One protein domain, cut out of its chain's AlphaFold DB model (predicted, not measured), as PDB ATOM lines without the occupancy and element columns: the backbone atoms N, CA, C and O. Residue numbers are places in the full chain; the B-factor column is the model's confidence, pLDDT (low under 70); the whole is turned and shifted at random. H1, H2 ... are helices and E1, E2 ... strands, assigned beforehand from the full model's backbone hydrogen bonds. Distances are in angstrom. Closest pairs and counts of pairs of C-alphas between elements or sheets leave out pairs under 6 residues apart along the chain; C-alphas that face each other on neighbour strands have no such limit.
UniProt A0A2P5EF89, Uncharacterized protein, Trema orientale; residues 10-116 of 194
ATOM      1  N   VAL A  10     129.702 168.197 160.206       83.06
ATOM      2  CA  VAL A  10     129.088 166.928 159.867       83.06
ATOM      3  C   VAL A  10     129.884 165.815 160.506       83.06
ATOM      4  O   VAL A  10     131.068 165.657 160.220       83.06
ATOM      5  N   ASP A  11     129.186 165.012 161.293       86.38
ATOM      6  CA  ASP A  11     129.691 163.756 161.813       86.38
ATOM      7  C   ASP A  11     128.747 162.629 161.393       86.38
ATOM      8  O   ASP A  11     127.557 162.635 161.714       86.38
ATOM      9  N   PHE A  12     129.283 161.692 160.617       87.12
ATOM     10  CA  PHE A  12     128.621 160.457 160.223       87.12
ATOM     11  C   PHE A  12     129.354 159.221 160.727       87.12
ATOM     12  O   PHE A  12     129.179 158.140 160.165       87.12
ATOM     13  N   SER A  13     130.165 159.362 161.773       87.00
ATOM     14  CA  SER A  13     130.869 158.239 162.372       87.00
ATOM     15  C   SER A  13     129.924 157.067 162.612       87.00
ATOM     16  O   SER A  13     128.801 157.255 163.084       87.00
ATOM     17  N   THR A  14     130.363 155.850 162.292       85.75
ATOM     18  CA  THR A  14     129.597 154.598 162.447       85.75
ATOM     19  C   THR A  14     128.310 154.511 161.614       85.75
ATOM     20  O   THR A  14     127.491 153.612 161.810       85.75
ATOM     21  N   SER A  15     128.089 155.435 160.672       86.06
ATOM     22  CA  SER A  15     126.878 155.417 159.859       86.06
ATOM     23  C   SER A  15     126.901 154.285 158.832       86.06
ATOM     24  O   SER A  15     127.820 154.150 158.025       86.06
ATOM     25  N   TYR A  16     125.805 153.529 158.801       85.25
ATOM     26  CA  TYR A  16     125.542 152.486 157.810       85.25
ATOM     27  C   TYR A  16     124.896 153.031 156.531       85.25
ATOM     28  O   TYR A  16     124.768 152.319 155.543       85.25
ATOM     29  N   SER A  17     124.461 154.292 156.518       82.62
ATOM     30  CA  SER A  17     123.657 154.832 155.411       82.62
ATOM     31  C   SER A  17     124.433 155.783 154.507       82.62
ATOM     32  O   SER A  17     123.904 156.227 153.483       82.62
ATOM     33  N   ILE A  18     125.674 156.122 154.862       80.88
ATOM     34  CA  ILE A  18     126.485 157.009 154.034       80.88
ATOM     35  C   ILE A  18     126.972 156.266 152.804       80.88
ATOM     36  O   ILE A  18     127.727 155.301 152.870       80.88
ATOM     37  N   THR A  19     126.517 156.767 151.662       76.00
ATOM     38  CA  THR A  19     126.881 156.285 150.336       76.00
ATOM     39  C   THR A  19     127.580 157.387 149.552       76.00
ATOM     40  O   THR A  19     127.468 158.579 149.853       76.00
ATOM     41  N   GLY A  20     128.231 156.998 148.459       75.00
ATOM     42  CA  GLY A  20     128.854 157.927 147.522       75.00
ATOM     43  C   GLY A  20     127.947 159.032 146.994       75.00
ATOM     44  O   GLY A  20     128.368 160.176 146.836       75.00
ATOM     45  N   ALA A  21     126.664 158.726 146.770       80.12
ATOM     46  CA  ALA A  21     125.699 159.705 146.274       80.12
ATOM     47  C   ALA A  21     125.580 160.918 147.205       80.12
ATOM     48  O   ALA A  21     125.501 162.056 146.740       80.12
ATOM     49  N   PHE A  22     125.629 160.681 148.514       80.94
ATOM     50  CA  PHE A  22     125.606 161.744 149.503       80.94
ATOM     51  C   PHE A  22     126.875 162.617 149.433       80.94
ATOM     52  O   PHE A  22     126.765 163.843 149.351       80.94
ATOM     53  N   LEU A  23     128.068 162.013 149.358       79.69
ATOM     54  CA  LEU A  23     129.340 162.747 149.245       79.69
ATOM     55  C   LEU A  23     129.414 163.591 147.966       79.69
ATOM     56  O   LEU A  23     129.857 164.740 147.986       79.69
ATOM     57  N   ARG A  24     128.895 163.068 146.849       80.69
ATOM     58  CA  ARG A  24     128.787 163.824 145.593       80.69
ATOM     59  C   ARG A  24     127.895 165.052 145.729       80.69
ATOM     60  O   ARG A  24     128.227 166.111 145.193       80.69
ATOM     61  N   ASN A  25     126.792 164.927 146.459       78.56
ATOM     62  CA  ASN A  25     125.878 166.038 146.703       78.56
ATOM     63  C   ASN A  25     126.492 167.114 147.612       78.56
ATOM     64  O   ASN A  25     126.150 168.285 147.456       78.56
ATOM     65  N   LEU A  26     127.419 166.753 148.510       74.88
ATOM     66  CA  LEU A  26     128.160 167.726 149.321       74.88
ATOM     67  C   LEU A  26     129.075 168.622 148.471       74.88
ATOM     68  O   LEU A  26     129.100 169.833 148.681       74.88
ATOM     69  N   GLY A  27     129.805 168.054 147.506       68.19
ATOM     70  CA  GLY A  27     130.712 168.822 146.637       68.19
ATOM     71  C   GLY A  27     130.000 169.623 145.539       68.19
ATOM     72  O   GLY A  27     130.452 170.694 145.154       68.19
ATOM     73  N   SER A  28     128.836 169.159 145.069       67.88
ATOM     74  CA  SER A  28     128.155 169.714 143.880       67.88
ATOM     75  C   SER A  28     127.311 170.975 144.137       67.88
ATOM     76  O   SER A  28     126.530 171.396 143.280       67.88
ATOM     77  N   SER A  29     127.400 171.587 145.319       59.72
ATOM     78  CA  SER A  29     126.578 172.752 145.646       59.72
ATOM     79  C   SER A  29     127.097 173.990 144.902       59.72
ATOM     80  O   SER A  29     128.050 174.633 145.335       59.72
ATOM     81  N   MET A  30     126.430 174.370 143.802       50.19
ATOM     82  CA  MET A  30     126.718 175.555 142.962       50.19
ATOM     83  C   MET A  30     126.789 176.905 143.720       50.19
ATOM     84  O   MET A  30     127.087 177.931 143.120       50.19
ATOM     85  N   GLY A  31     126.496 176.931 145.026       54.12
ATOM     86  CA  GLY A  31     126.603 178.100 145.907       54.12
ATOM     87  C   GLY A  31     127.804 178.087 146.858       54.12
ATOM     88  O   GLY A  31     127.852 178.926 147.754       54.12
ATOM     89  N   GLY A  32     128.742 177.150 146.688       59.69
ATOM     90  CA  GLY A  32     129.839 176.914 147.623       59.69
ATOM     91  C   GLY A  32     129.396 176.074 148.823       59.69
ATOM     92  O   GLY A  32     128.276 176.201 149.324       59.69
ATOM     93  N   ASN A  33     130.277 175.183 149.271       72.25
ATOM     94  CA  ASN A  33     130.066 174.388 150.470       72.25
ATOM     95  C   ASN A  33     130.703 175.100 151.679       72.25
ATOM     96  O   ASN A  33     131.897 175.370 151.642       72.25
ATOM     97  N   LEU A  34     129.924 175.403 152.729       79.81
ATOM     98  CA  LEU A  34     130.406 176.014 153.984       79.81
ATOM     99  C   LEU A  34     130.932 174.987 155.000       79.81
ATOM    100  O   LEU A  34     131.145 175.342 156.156       79.81
ATOM    101  N   LEU A  35     131.092 173.729 154.591       82.00
ATOM    102  CA  LEU A  35     131.561 172.642 155.435       82.00
ATOM    103  C   LEU A  35     132.987 172.928 155.893       82.00
ATOM    104  O   LEU A  35     133.894 173.071 155.075       82.00
ATOM    105  N   GLU A  36     133.136 173.016 157.204       84.12
ATOM    106  CA  GLU A  36     134.385 173.239 157.921       84.12
ATOM    107  C   GLU A  36     134.923 171.917 158.488       84.12
ATOM    108  O   GLU A  36     136.133 171.706 158.459       84.12
ATOM    109  N   PHE A  37     134.032 170.997 158.886       81.31
ATOM    110  CA  PHE A  37     134.371 169.715 159.516       81.31
ATOM    111  C   PHE A  37     133.575 168.554 158.915       81.31
ATOM    112  O   PHE A  37     132.360 168.669 158.728       81.31
ATOM    113  N   LEU A  38     134.255 167.436 158.647       86.06
ATOM    114  CA  LEU A  38     133.667 166.231 158.067       86.06
ATOM    115  C   LEU A  38     134.260 164.969 158.700       86.06
ATOM    116  O   LEU A  38     135.406 164.620 158.432       86.06
ATOM    117  N   ILE A  39     133.450 164.245 159.464       87.38
ATOM    118  CA  ILE A  39     133.841 162.979 160.086       87.38
ATOM    119  C   ILE A  39     133.063 161.841 159.415       87.38
ATOM    120  O   ILE A  39     131.833 161.846 159.374       87.38
ATOM    121  N   LEU A  40     133.794 160.883 158.848       88.12
ATOM    122  CA  LEU A  40     133.308 159.698 158.129       88.12
ATOM    123  C   LEU A  40     133.895 158.404 158.722       88.12
ATOM    124  O   LEU A  40     134.026 157.391 158.031       88.12
ATOM    125  N   ARG A  41     134.271 158.442 160.002       89.19
ATOM    126  CA  ARG A  41     134.941 157.345 160.698       89.19
ATOM    127  C   ARG A  41     134.071 156.087 160.745       89.19
ATOM    128  O   ARG A  41     132.875 156.173 161.010       89.19
ATOM    129  N   ASP A  42     134.667 154.919 160.525       87.75
ATOM    130  CA  ASP A  42     134.016 153.606 160.666       87.75
ATOM    131  C   ASP A  42     132.661 153.508 159.913       87.75
ATOM    132  O   ASP A  42     131.707 152.877 160.366       87.75
ATOM    133  N   CYS A  43     132.543 154.180 158.760       87.94
ATOM    134  CA  CYS A  43     131.354 154.109 157.909       87.94
ATOM    135  C   CYS A  43     131.347 152.807 157.099       87.94
ATOM    136  O   CYS A  43     132.131 152.641 156.163       87.94
ATOM    137  N   MET A  44     130.408 151.910 157.405       85.81
ATOM    138  CA  MET A  44     130.399 150.537 156.882       85.81
ATOM    139  C   MET A  44     130.303 150.442 155.353       85.81
ATOM    140  O   MET A  44     130.922 149.573 154.742       85.81
ATOM    141  N   HIS A  45     129.532 151.335 154.727       88.12
ATOM    142  CA  HIS A  45     129.296 151.354 153.276       88.12
ATOM    143  C   HIS A  45     130.111 152.428 152.544       88.12
ATOM    144  O   HIS A  45     129.864 152.713 151.366       88.12
ATOM    145  N   LEU A  46     131.072 153.052 153.230       88.38
ATOM    146  CA  LEU A  46     131.932 154.053 152.619       88.38
ATOM    147  C   LEU A  46     132.915 153.368 151.670       88.38
ATOM    148  O   LEU A  46     133.825 152.659 152.096       88.38
ATOM    149  N   LYS A  47     132.708 153.587 150.373       89.25
ATOM    150  CA  LYS A  47     133.519 152.978 149.320       89.25
ATOM    151  C   LYS A  47     134.832 153.719 149.110       89.25
ATOM    152  O   LYS A  47     134.842 154.952 149.088       89.25
ATOM    153  N   GLU A  48     135.898 152.976 148.823       88.06
ATOM    154  CA  GLU A  48     137.221 153.533 148.499       88.06
ATOM    155  C   GLU A  48     137.156 154.561 147.358       88.06
ATOM    156  O   GLU A  48     137.664 155.677 147.479       88.06
ATOM    157  N   VAL A  49     136.438 154.231 146.279       89.00
ATOM    158  CA  VAL A  49     136.289 155.102 145.101       89.00
ATOM    159  C   VAL A  49     135.612 156.439 145.423       89.00
ATOM    160  O   VAL A  49     135.932 157.470 144.831       89.00
ATOM    161  N   GLU A  50     134.694 156.454 146.390       88.81
ATOM    162  CA  GLU A  50     133.981 157.670 146.789       88.81
ATOM    163  C   GLU A  50     134.841 158.544 147.699       88.81
ATOM    164  O   GLU A  50     134.789 159.770 147.597       88.81
ATOM    165  N   VAL A  51     135.682 157.922 148.532       87.19
ATOM    166  CA  VAL A  51     136.700 158.618 149.323       87.19
ATOM    167  C   VAL A  51     137.744 159.251 148.407       87.19
ATOM    168  O   VAL A  51     138.014 160.445 148.531       87.19
ATOM    169  N   ALA A  52     138.274 158.505 147.433       88.75
ATOM    170  CA  ALA A  52     139.223 159.037 146.458       88.75
ATOM    171  C   ALA A  52     138.632 160.243 145.710       88.75
ATOM    172  O   ALA A  52     139.252 161.306 145.641       88.75
ATOM    173  N   ARG A  53     137.384 160.123 145.242       88.50
ATOM    174  CA  ARG A  53     136.672 161.206 144.557       88.50
ATOM    175  C   ARG A  53     136.420 162.419 145.458       88.50
ATOM    176  O   ARG A  53     136.549 163.552 144.991       88.50
ATOM    177  N   LEU A  54     136.053 162.208 146.723       86.88
ATOM    178  CA  LEU A  54     135.899 163.283 147.704       86.88
ATOM    179  C   LEU A  54     137.210 164.060 147.853       86.88
ATOM    180  O   LEU A  54     137.204 165.284 147.753       86.88
ATOM    181  N   LEU A  55     138.333 163.360 148.024       87.25
ATOM    182  CA  LEU A  55     139.645 163.992 148.141       87.25
ATOM    183  C   LEU A  55     140.049 164.744 146.863       87.25
ATOM    184  O   LEU A  55     140.566 165.856 146.949       87.25
ATOM    185  N   THR A  56     139.740 164.212 145.678       88.88
ATOM    186  CA  THR A  56     139.931 164.940 144.411       88.88
ATOM    187  C   THR A  56     139.110 166.232 144.361       88.88
ATOM    188  O   THR A  56     139.611 167.257 143.910       88.88
ATOM    189  N   ALA A  57     137.868 166.225 144.852       86.06
ATOM    190  CA  ALA A  57     137.039 167.431 144.924       86.06
ATOM    191  C   ALA A  57     137.576 168.451 145.950       86.06
ATOM    192  O   ALA A  57     137.496 169.664 145.737       86.06
ATOM    193  N   ILE A  58     138.175 167.981 147.051       85.56
ATOM    194  CA  ILE A  58     138.874 168.837 148.024       85.56
ATOM    195  C   ILE A  58     140.065 169.542 147.365       85.56
ATOM    196  O   ILE A  58     140.200 170.763 147.504       85.56
ATOM    197  N   ILE A  59     140.874 168.793 146.612       86.88
ATOM    198  CA  ILE A  59     141.993 169.313 145.814       86.88
ATOM    199  C   ILE A  59     141.502 170.333 144.776       86.88
ATOM    200  O   ILE A  59     142.034 171.436 144.692       86.88
ATOM    201  N   ALA A  60     140.419 170.022 144.055       87.06
ATOM    202  CA  ALA A  60     139.822 170.916 143.058       87.06
ATOM    203  C   ALA A  60     139.258 172.225 143.651       87.06
ATOM    204  O   ALA A  60     138.935 173.160 142.916       87.06
ATOM    205  N   GLY A  61     139.151 172.316 144.981       82.12
ATOM    206  CA  GLY A  61     138.695 173.512 145.677       82.12
ATOM    207  C   GLY A  61     137.178 173.606 145.827       82.12
ATOM    208  O   GLY A  61     136.673 174.696 146.105       82.12
ATOM    209  N   ASP A  62     136.446 172.495 145.696       81.69
ATOM    210  CA  ASP A  62     134.997 172.451 145.951       81.69
ATOM    211  C   ASP A  62     134.685 172.662 147.446       81.69
ATOM    212  O   ASP A  62     133.642 173.206 147.822       81.69
ATOM    213  N   PHE A  63     135.646 172.321 148.311       81.56
ATOM    214  CA  PHE A  63     135.575 172.450 149.765       81.56
ATOM    215  C   PHE A  63     136.539 173.533 150.274       81.56
ATOM    216  O   PHE A  63     137.611 173.268 150.823       81.56
ATOM    217  N   LYS A  64     136.170 174.799 150.062       80.00
ATOM    218  CA  LYS A  64     137.014 175.964 150.404       80.00
ATOM    219  C   LYS A  64     137.069 176.279 151.898       80.00
ATOM    220  O   LYS A  64     137.943 177.024 152.332       80.00
ATOM    221  N   PHE A  65     136.101 175.778 152.661       78.88
ATOM    222  CA  PHE A  65     135.955 176.083 154.081       78.88
ATOM    223  C   PHE A  65     136.385 174.939 154.995       78.88
ATOM    224  O   PHE A  65     136.517 175.198 156.187       78.88
ATOM    225  N   LEU A  66     136.694 173.752 154.450       78.31
ATOM    226  CA  LEU A  66     137.375 172.701 155.206       78.31
ATOM    227  C   LEU A  66     138.710 173.274 155.677       78.31
ATOM    228  O   LEU A  66     139.529 173.685 154.854       78.31
ATOM    229  N   ARG A  67     138.878 173.381 156.994       71.94
ATOM    230  CA  ARG A  67     140.017 174.044 157.632       71.94
ATOM    231  C   ARG A  67     140.486 173.233 158.825       71.94
ATOM    232  O   ARG A  67     139.692 172.657 159.554       71.94
ATOM    233  N   THR A  68     141.786 173.296 159.066       51.72
ATOM    234  CA  THR A  68     142.424 172.859 160.304       51.72
ATOM    235  C   THR A  68     142.152 173.884 161.401       51.72
ATOM    236  O   THR A  68     142.615 175.025 161.307       51.72
ATOM    237  N   LEU A  69     141.460 173.499 162.476       38.22
ATOM    238  CA  LEU A  69     141.569 174.237 163.735       38.22
ATOM    239  C   LEU A  69     142.901 173.867 164.395       38.22
ATOM    240  O   LEU A  69     143.064 172.805 164.997       38.22
ATOM    241  N   VAL A  70     143.879 174.763 164.265       31.81
ATOM    242  CA  VAL A  70     145.101 174.732 165.075       31.81
ATOM    243  C   VAL A  70     144.682 174.895 166.537       31.81
ATOM    244  O   VAL A  70     144.251 175.974 166.935       31.81
ATOM    245  N   GLY A  71     144.780 173.824 167.328       37.84
ATOM    246  CA  GLY A  71     144.467 173.862 168.762       37.84
ATOM    247  C   GLY A  71     143.753 172.639 169.336       37.84
ATOM    248  O   GLY A  71     143.607 172.573 170.552       37.84
ATOM    249  N   GLY A  72     143.364 171.664 168.512       38.59
ATOM    250  CA  GLY A  72     142.833 170.387 168.989       38.59
ATOM    251  C   GLY A  72     141.603 169.959 168.204       38.59
ATOM    252  O   GLY A  72     140.614 170.677 168.208       38.59
ATOM    253  N   LEU A  73     141.741 168.801 167.549       43.72
ATOM    254  CA  LEU A  73     140.703 167.962 166.949       43.72
ATOM    255  C   LEU A  73     139.571 168.720 166.236       43.72
ATOM    256  O   LEU A  73     138.588 169.104 166.852       43.72
ATOM    257  N   GLU A  74     139.660 168.828 164.914       48.12
ATOM    258  CA  GLU A  74     138.793 168.007 164.064       48.12
ATOM    259  C   GLU A  74     139.216 168.109 162.598       48.12
ATOM    260  O   GLU A  74     139.639 169.148 162.089       48.12
ATOM    261  N   LEU A  75     139.180 166.929 161.994       61.06
ATOM    262  CA  LEU A  75     139.861 166.482 160.793       61.06
ATOM    263  C   LEU A  75     138.803 166.186 159.730       61.06
ATOM    264  O   LEU A  75     137.656 165.891 160.061       61.06
ATOM    265  N   THR A  76     139.200 166.158 158.461       66.69
ATOM    266  CA  THR A  76     138.544 165.198 157.568       66.69
ATOM    267  C   THR A  76     138.999 163.821 158.027       66.69
ATOM    268  O   THR A  76     140.154 163.462 157.820       66.69
ATOM    269  N   ASP A  77     138.145 163.095 158.736       79.38
ATOM    270  CA  ASP A  77     138.484 161.789 159.297       79.38
ATOM    271  C   ASP A  77     137.754 160.697 158.528       79.38
ATOM    272  O   ASP A  77     136.533 160.580 158.599       79.38
ATOM    273  N   ILE A  78     138.515 159.930 157.760       79.38
ATOM    274  CA  ILE A  78     138.034 158.824 156.926       79.38
ATOM    275  C   ILE A  78     138.536 157.472 157.446       79.38
ATOM    276  O   ILE A  78     138.508 156.488 156.711       79.38
ATOM    277  N   SER A  79     139.029 157.429 158.688       81.88
ATOM    278  CA  SER A  79     139.585 156.217 159.293       81.88
ATOM    279  C   SER A  79     138.527 155.129 159.399       81.88
ATOM    280  O   SER A  79     137.394 155.400 159.800       81.88
ATOM    281  N   ASN A  80     138.886 153.893 159.069       82.56
ATOM    282  CA  ASN A  80     137.957 152.774 159.143       82.56
ATOM    283  C   ASN A  80     138.682 151.508 159.600       82.56
ATOM    284  O   ASN A  80     139.561 151.003 158.897       82.56
ATOM    285  N   LYS A  81     138.301 150.999 160.776       86.00
ATOM    286  CA  LYS A  81     138.919 149.819 161.402       86.00
ATOM    287  C   LYS A  81     138.701 148.527 160.627       86.00
ATOM    288  O   LYS A  81     139.506 147.615 160.766       86.00
ATOM    289  N   GLU A  82     137.645 148.450 159.826       84.00
ATOM    290  CA  GLU A  82     137.328 147.283 158.995       84.00
ATOM    291  C   GLU A  82     137.769 147.468 157.536       84.00
ATOM    292  O   GLU A  82     137.525 146.601 156.701       84.00
ATOM    293  N   GLY A  83     138.439 148.581 157.219       87.00
ATOM    294  CA  GLY A  83     138.740 148.965 155.843       87.00
ATOM    295  C   GLY A  83     137.533 149.575 155.122       87.00
ATOM    296  O   GLY A  83     136.399 149.577 155.605       87.00
ATOM    297  N   LEU A  84     137.784 150.148 153.949       88.31
ATOM    298  CA  LEU A  84     136.732 150.731 153.117       88.31
ATOM    299  C   LEU A  84     136.019 149.641 152.318       88.31
ATOM    300  O   LEU A  84     136.598 148.606 152.015       88.31
ATOM    301  N   ALA A  85     134.765 149.876 151.946       88.75
ATOM    302  CA  ALA A  85     134.047 148.961 151.065       88.75
ATOM    303  C   ALA A  85     134.645 148.978 149.645       88.75
ATOM    304  O   ALA A  85     134.979 150.049 149.115       88.75
ATOM    305  N   SER A  86     134.712 147.809 149.007       88.44
ATOM    306  CA  SER A  86     135.030 147.704 147.583       88.44
ATOM    307  C   SER A  86     133.924 148.330 146.714       88.44
ATOM    308  O   SER A  86     132.820 148.664 147.167       88.44
ATOM    309  N   GLU A  87     134.198 148.507 145.420       84.31
ATOM    310  CA  GLU A  87     133.194 149.020 144.487       84.31
ATOM    311  C   GLU A  87     132.045 148.023 144.258       84.31
ATOM    312  O   GLU A  87     130.880 148.442 144.204       84.31
ATOM    313  N   SER A  88     132.369 146.731 144.152       84.38
ATOM    314  CA  SER A  88     131.443 145.651 143.799       84.38
ATOM    315  C   SER A  88     130.627 145.130 144.975       84.38
ATOM    316  O   SER A  88     129.429 144.904 144.816       84.38
ATOM    317  N   ASP A  89     131.253 144.960 146.138       83.94
ATOM    318  CA  ASP A  89     130.631 144.371 147.325       83.94
ATOM    319  C   ASP A  89     131.092 145.100 148.590       83.94
ATOM    320  O   ASP A  89     132.274 145.371 148.779       83.94
ATOM    321  N   TRP A  90     130.147 145.421 149.467       80.44
ATOM    322  CA  TRP A  90     130.444 146.063 150.740       80.44
ATOM    323  C   TRP A  90     131.018 145.090 151.770       80.44
ATOM    324  O   TRP A  90     131.635 145.555 152.719       80.44
ATOM    325  N   TYR A  91     130.857 143.774 151.589       82.94
ATOM    326  CA  TYR A  91     131.561 142.771 152.393       82.94
ATOM    327  C   TYR A  91     133.041 142.653 152.031       82.94
ATOM    328  O   TYR A  91     133.841 142.298 152.891       82.94
ATOM    329  N   ASP A  92     133.397 142.967 150.787       87.38
ATOM    330  CA  ASP A  92     134.784 142.998 150.341       87.38
ATOM    331  C   ASP A  92     135.446 144.313 150.776       87.38
ATOM    332  O   ASP A  92     134.889 145.405 150.594       87.38
ATOM    333  N   ARG A  93     136.616 144.202 151.410       87.31
ATOM    334  CA  ARG A  93     137.254 145.292 152.156       87.31
ATOM    335  C   ARG A  93     138.585 145.693 151.547       87.31
ATOM    336  O   ARG A  93     139.517 144.903 151.445       87.31
ATOM    337  N   CYS A  94     138.692 146.977 151.230       84.75
ATOM    338  CA  CYS A  94     139.917 147.626 150.808       84.75
ATOM    339  C   CYS A  94     140.671 148.157 152.032       84.75
ATOM    340  O   CYS A  94     140.230 149.094 152.706       84.75
ATOM    341  N   TYR A  95     141.838 147.574 152.290       81.88
ATOM    342  CA  TYR A  95     142.743 147.979 153.371       81.88
ATOM    343  C   TYR A  95     143.869 148.896 152.888       81.88
ATOM    344  O   TYR A  95     144.487 149.621 153.668       81.88
ATOM    345  N   THR A  96     144.144 148.886 151.584       71.38
ATOM    346  CA  THR A  96     145.170 149.734 150.984       71.38
ATOM    347  C   THR A  96     144.624 151.120 150.685       71.38
ATOM    348  O   THR A  96     143.574 151.257 150.074       71.38
ATOM    349  N   SER A  97     145.385 152.157 151.022       68.06
ATOM    350  CA  SER A  97     145.077 153.549 150.667       68.06
ATOM    351  C   SER A  97     145.705 153.993 149.338       68.06
ATOM    352  O   SER A  97     145.822 155.187 149.076       68.06
ATOM    353  N   SER A  98     146.141 153.054 148.489       70.81
ATOM    354  CA  SER A  98     146.933 153.334 147.280       70.81
ATOM    355  C   SER A  98     146.175 154.143 146.222       70.81
ATOM    356  O   SER A  98     146.793 154.925 145.500       70.81
ATOM    357  N   VAL A  99     144.849 153.997 146.153       76.31
ATOM    358  CA  VAL A  99     143.975 154.744 145.233       76.31
ATOM    359  C   VAL A  99     143.614 156.127 145.793       76.31
ATOM    360  O   VAL A  99     143.226 157.032 145.052       76.31
ATOM    361  N   ILE A 100     143.759 156.321 147.104       81.25
ATOM    362  CA  ILE A 100     143.335 157.526 147.813       81.25
ATOM    363  C   ILE A 100     144.484 158.555 147.803       81.25
ATOM    364  O   ILE A 100     145.550 158.293 148.364       81.25
ATOM    365  N   PRO A 101     144.298 159.765 147.237       84.06
ATOM    366  CA  PRO A 101     145.379 160.737 147.044       84.06
ATOM    367  C   PRO A 101     145.736 161.523 148.323       84.06
ATOM    368  O   PRO A 101     145.839 162.747 148.302       84.06
ATOM    369  N   ILE A 102     145.948 160.840 149.457       83.38
ATOM    370  CA  ILE A 102     146.193 161.451 150.780       83.38
ATOM    371  C   ILE A 102     147.365 162.440 150.731       83.38
ATOM    372  O   ILE A 102     147.235 163.583 151.163       83.38
ATOM    373  N   LYS A 103     148.509 162.018 150.176       85.56
ATOM    374  CA  LYS A 103     149.717 162.857 150.097       85.56
ATOM    375  C   LYS A 103     149.479 164.121 149.276       85.56
ATOM    376  O   LYS A 103     149.841 165.206 149.712       85.56
ATOM    377  N   GLN A 104     148.808 163.980 148.135       88.31
ATOM    378  CA  GLN A 104     148.494 165.097 147.251       88.31
ATOM    379  C   GLN A 104     147.557 166.107 147.927       88.31
ATOM    380  O   GLN A 104     147.773 167.307 147.804       88.31
ATOM    381  N   VAL A 105     146.560 165.648 148.697       86.12
ATOM    382  CA  VAL A 105     145.701 166.550 149.486       86.12
ATOM    383  C   VAL A 105     146.534 167.361 150.473       86.12
ATOM    384  O   VAL A 105     146.364 168.572 150.548       86.12
ATOM    385  N   LEU A 106     147.441 166.717 151.210       85.19
ATOM    386  CA  LEU A 106     148.278 167.397 152.204       85.19
ATOM    387  C   LEU A 106     149.268 168.390 151.568       85.19
ATOM    388  O   LEU A 106     149.603 169.397 152.189       85.19
ATOM    389  N   GLU A 107     149.719 168.131 150.338       88.00
ATOM    390  CA  GLU A 107     150.597 169.026 149.574       88.00
ATOM    391  C   GLU A 107     149.840 170.223 148.971       88.00
ATOM    392  O   GLU A 107     150.299 171.361 149.080       88.00
ATOM    393  N   GLU A 108     148.679 169.991 148.351       88.31
ATOM    394  CA  GLU A 108     147.893 171.038 147.679       88.31
ATOM    395  C   GLU A 108     147.028 171.858 148.648       88.31
ATOM    396  O   GLU A 108     146.726 173.026 148.392       88.31
ATOM    397  N   ARG A 109     146.632 171.258 149.775       84.25
ATOM    398  CA  ARG A 109     145.788 171.857 150.816       84.25
ATOM    399  C   ARG A 109     146.412 171.657 152.205       84.25
ATOM    400  O   ARG A 109     145.847 170.951 153.042       84.25
ATOM    401  N   PRO A 110     147.547 172.321 152.503       82.62
ATOM    402  CA  PRO A 110     148.199 172.238 153.816       82.62
ATOM    403  C   PRO A 110     147.361 172.872 154.941       82.62
ATOM    404  O   PRO A 110     147.675 172.727 156.119       82.62
ATOM    405  N   ASP A 111     146.303 173.606 154.585       80.31
ATOM    406  CA  ASP A 111     145.314 174.159 155.501       80.31
ATOM    407  C   ASP A 111     144.317 173.113 156.024       80.31
ATOM    408  O   ASP A 111     143.535 173.438 156.920       80.31
ATOM    409  N   ILE A 112     144.344 171.873 155.522       80.25
ATOM    410  CA  ILE A 112     143.460 170.770 155.922       80.25
ATOM    411  C   ILE A 112     144.224 169.733 156.749       80.25
ATOM    412  O   ILE A 112     145.363 169.379 156.457       80.25
ATOM    413  N   CYS A 113     143.548 169.195 157.763       82.69
ATOM    414  CA  CYS A 113     144.019 168.068 158.547       82.69
ATOM    415  C   CYS A 113     143.211 166.829 158.125       82.69
ATOM    416  O   CYS A 113     141.985 166.826 158.247       82.69
ATOM    417  N   LEU A 114     143.882 165.803 157.595       85.12
ATOM    418  CA  LEU A 114     143.277 164.564 157.092       85.12
ATOM    419  C   LEU A 114     143.761 163.379 157.936       85.12
ATOM    420  O   LEU A 114     144.967 163.145 158.015       85.12
ATOM    421  N   LEU A 115     142.829 162.633 158.535       86.44
ATOM    422  CA  LEU A 115     143.103 161.362 159.209       86.44
ATOM    423  C   LEU A 115     142.536 160.215 158.379       86.44
ATOM    424  O   LEU A 115     141.370 160.237 157.989       86.44
ATOM    425  N   ALA A 116     143.378 159.232 158.096       85.12
ATOM    426  CA  ALA A 116     143.055 158.113 157.226       85.12
ATOM    427  C   ALA A 116     143.767 156.859 157.738       85.12
ATOM    428  O   ALA A 116     144.691 156.344 157.107       85.12
TER     429      ALA A 116
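What this domain is: This is residues 10 to 116 of the 194 residues of an uncharacterized protein of Trema orientale (UniProt A0A2P5EF89). With little regular structure, three helices form a side-by-side row, H2 between H1 and H3, and over one side of it lies a small layer of short parallel pairings through E1. The 107 printed residues hold H1, E1, H2 and H3 in that order; the class is mostly helix, with 30 residues in named elements. The whole is compact, radius of gyration of the C-alphas 13.0 A, and spans 35 by 29 by 23 A.

How they stand to each other: Residues 10 to 11 pair in parallel with residues 38 to 39 of E1, residues 37 to 39, which pairs with no named strand; 38 to 39 pair in parallel with 76 to 77, and these with 114 to 115. H1, residues 20 to 27, touches H2, residues 48 to 59, the same way at a shallow tilt of 5 degrees; the closest C-alphas, of Gly 20 and Glu 50, are 5.2 A apart. H2, with residues 55 to 59 alone, touches H3, residues 102 to 108, closest at the C-alphas of Ile 59 and Val 105, 5.9 A. H1 and H3 are apart. In H1, H2 and H3 every O i to N i+4 pair is within hydrogen-bond range.

Where its parts are: H1 begins at C-alpha 20 (128.854, 157.927, 147.522) and is 11.1 A long; E1 is 6.8 A, H2 16.7 A and H3 10.2 A, ending at C-alpha 108 (147.893, 171.038, 147.679).

The domain as a whole: The printed part has no cut. The link H2 to H3 is long, 42 residues. Residues 27 to 32, 68 to 76 and 97 have pLDDT under 70.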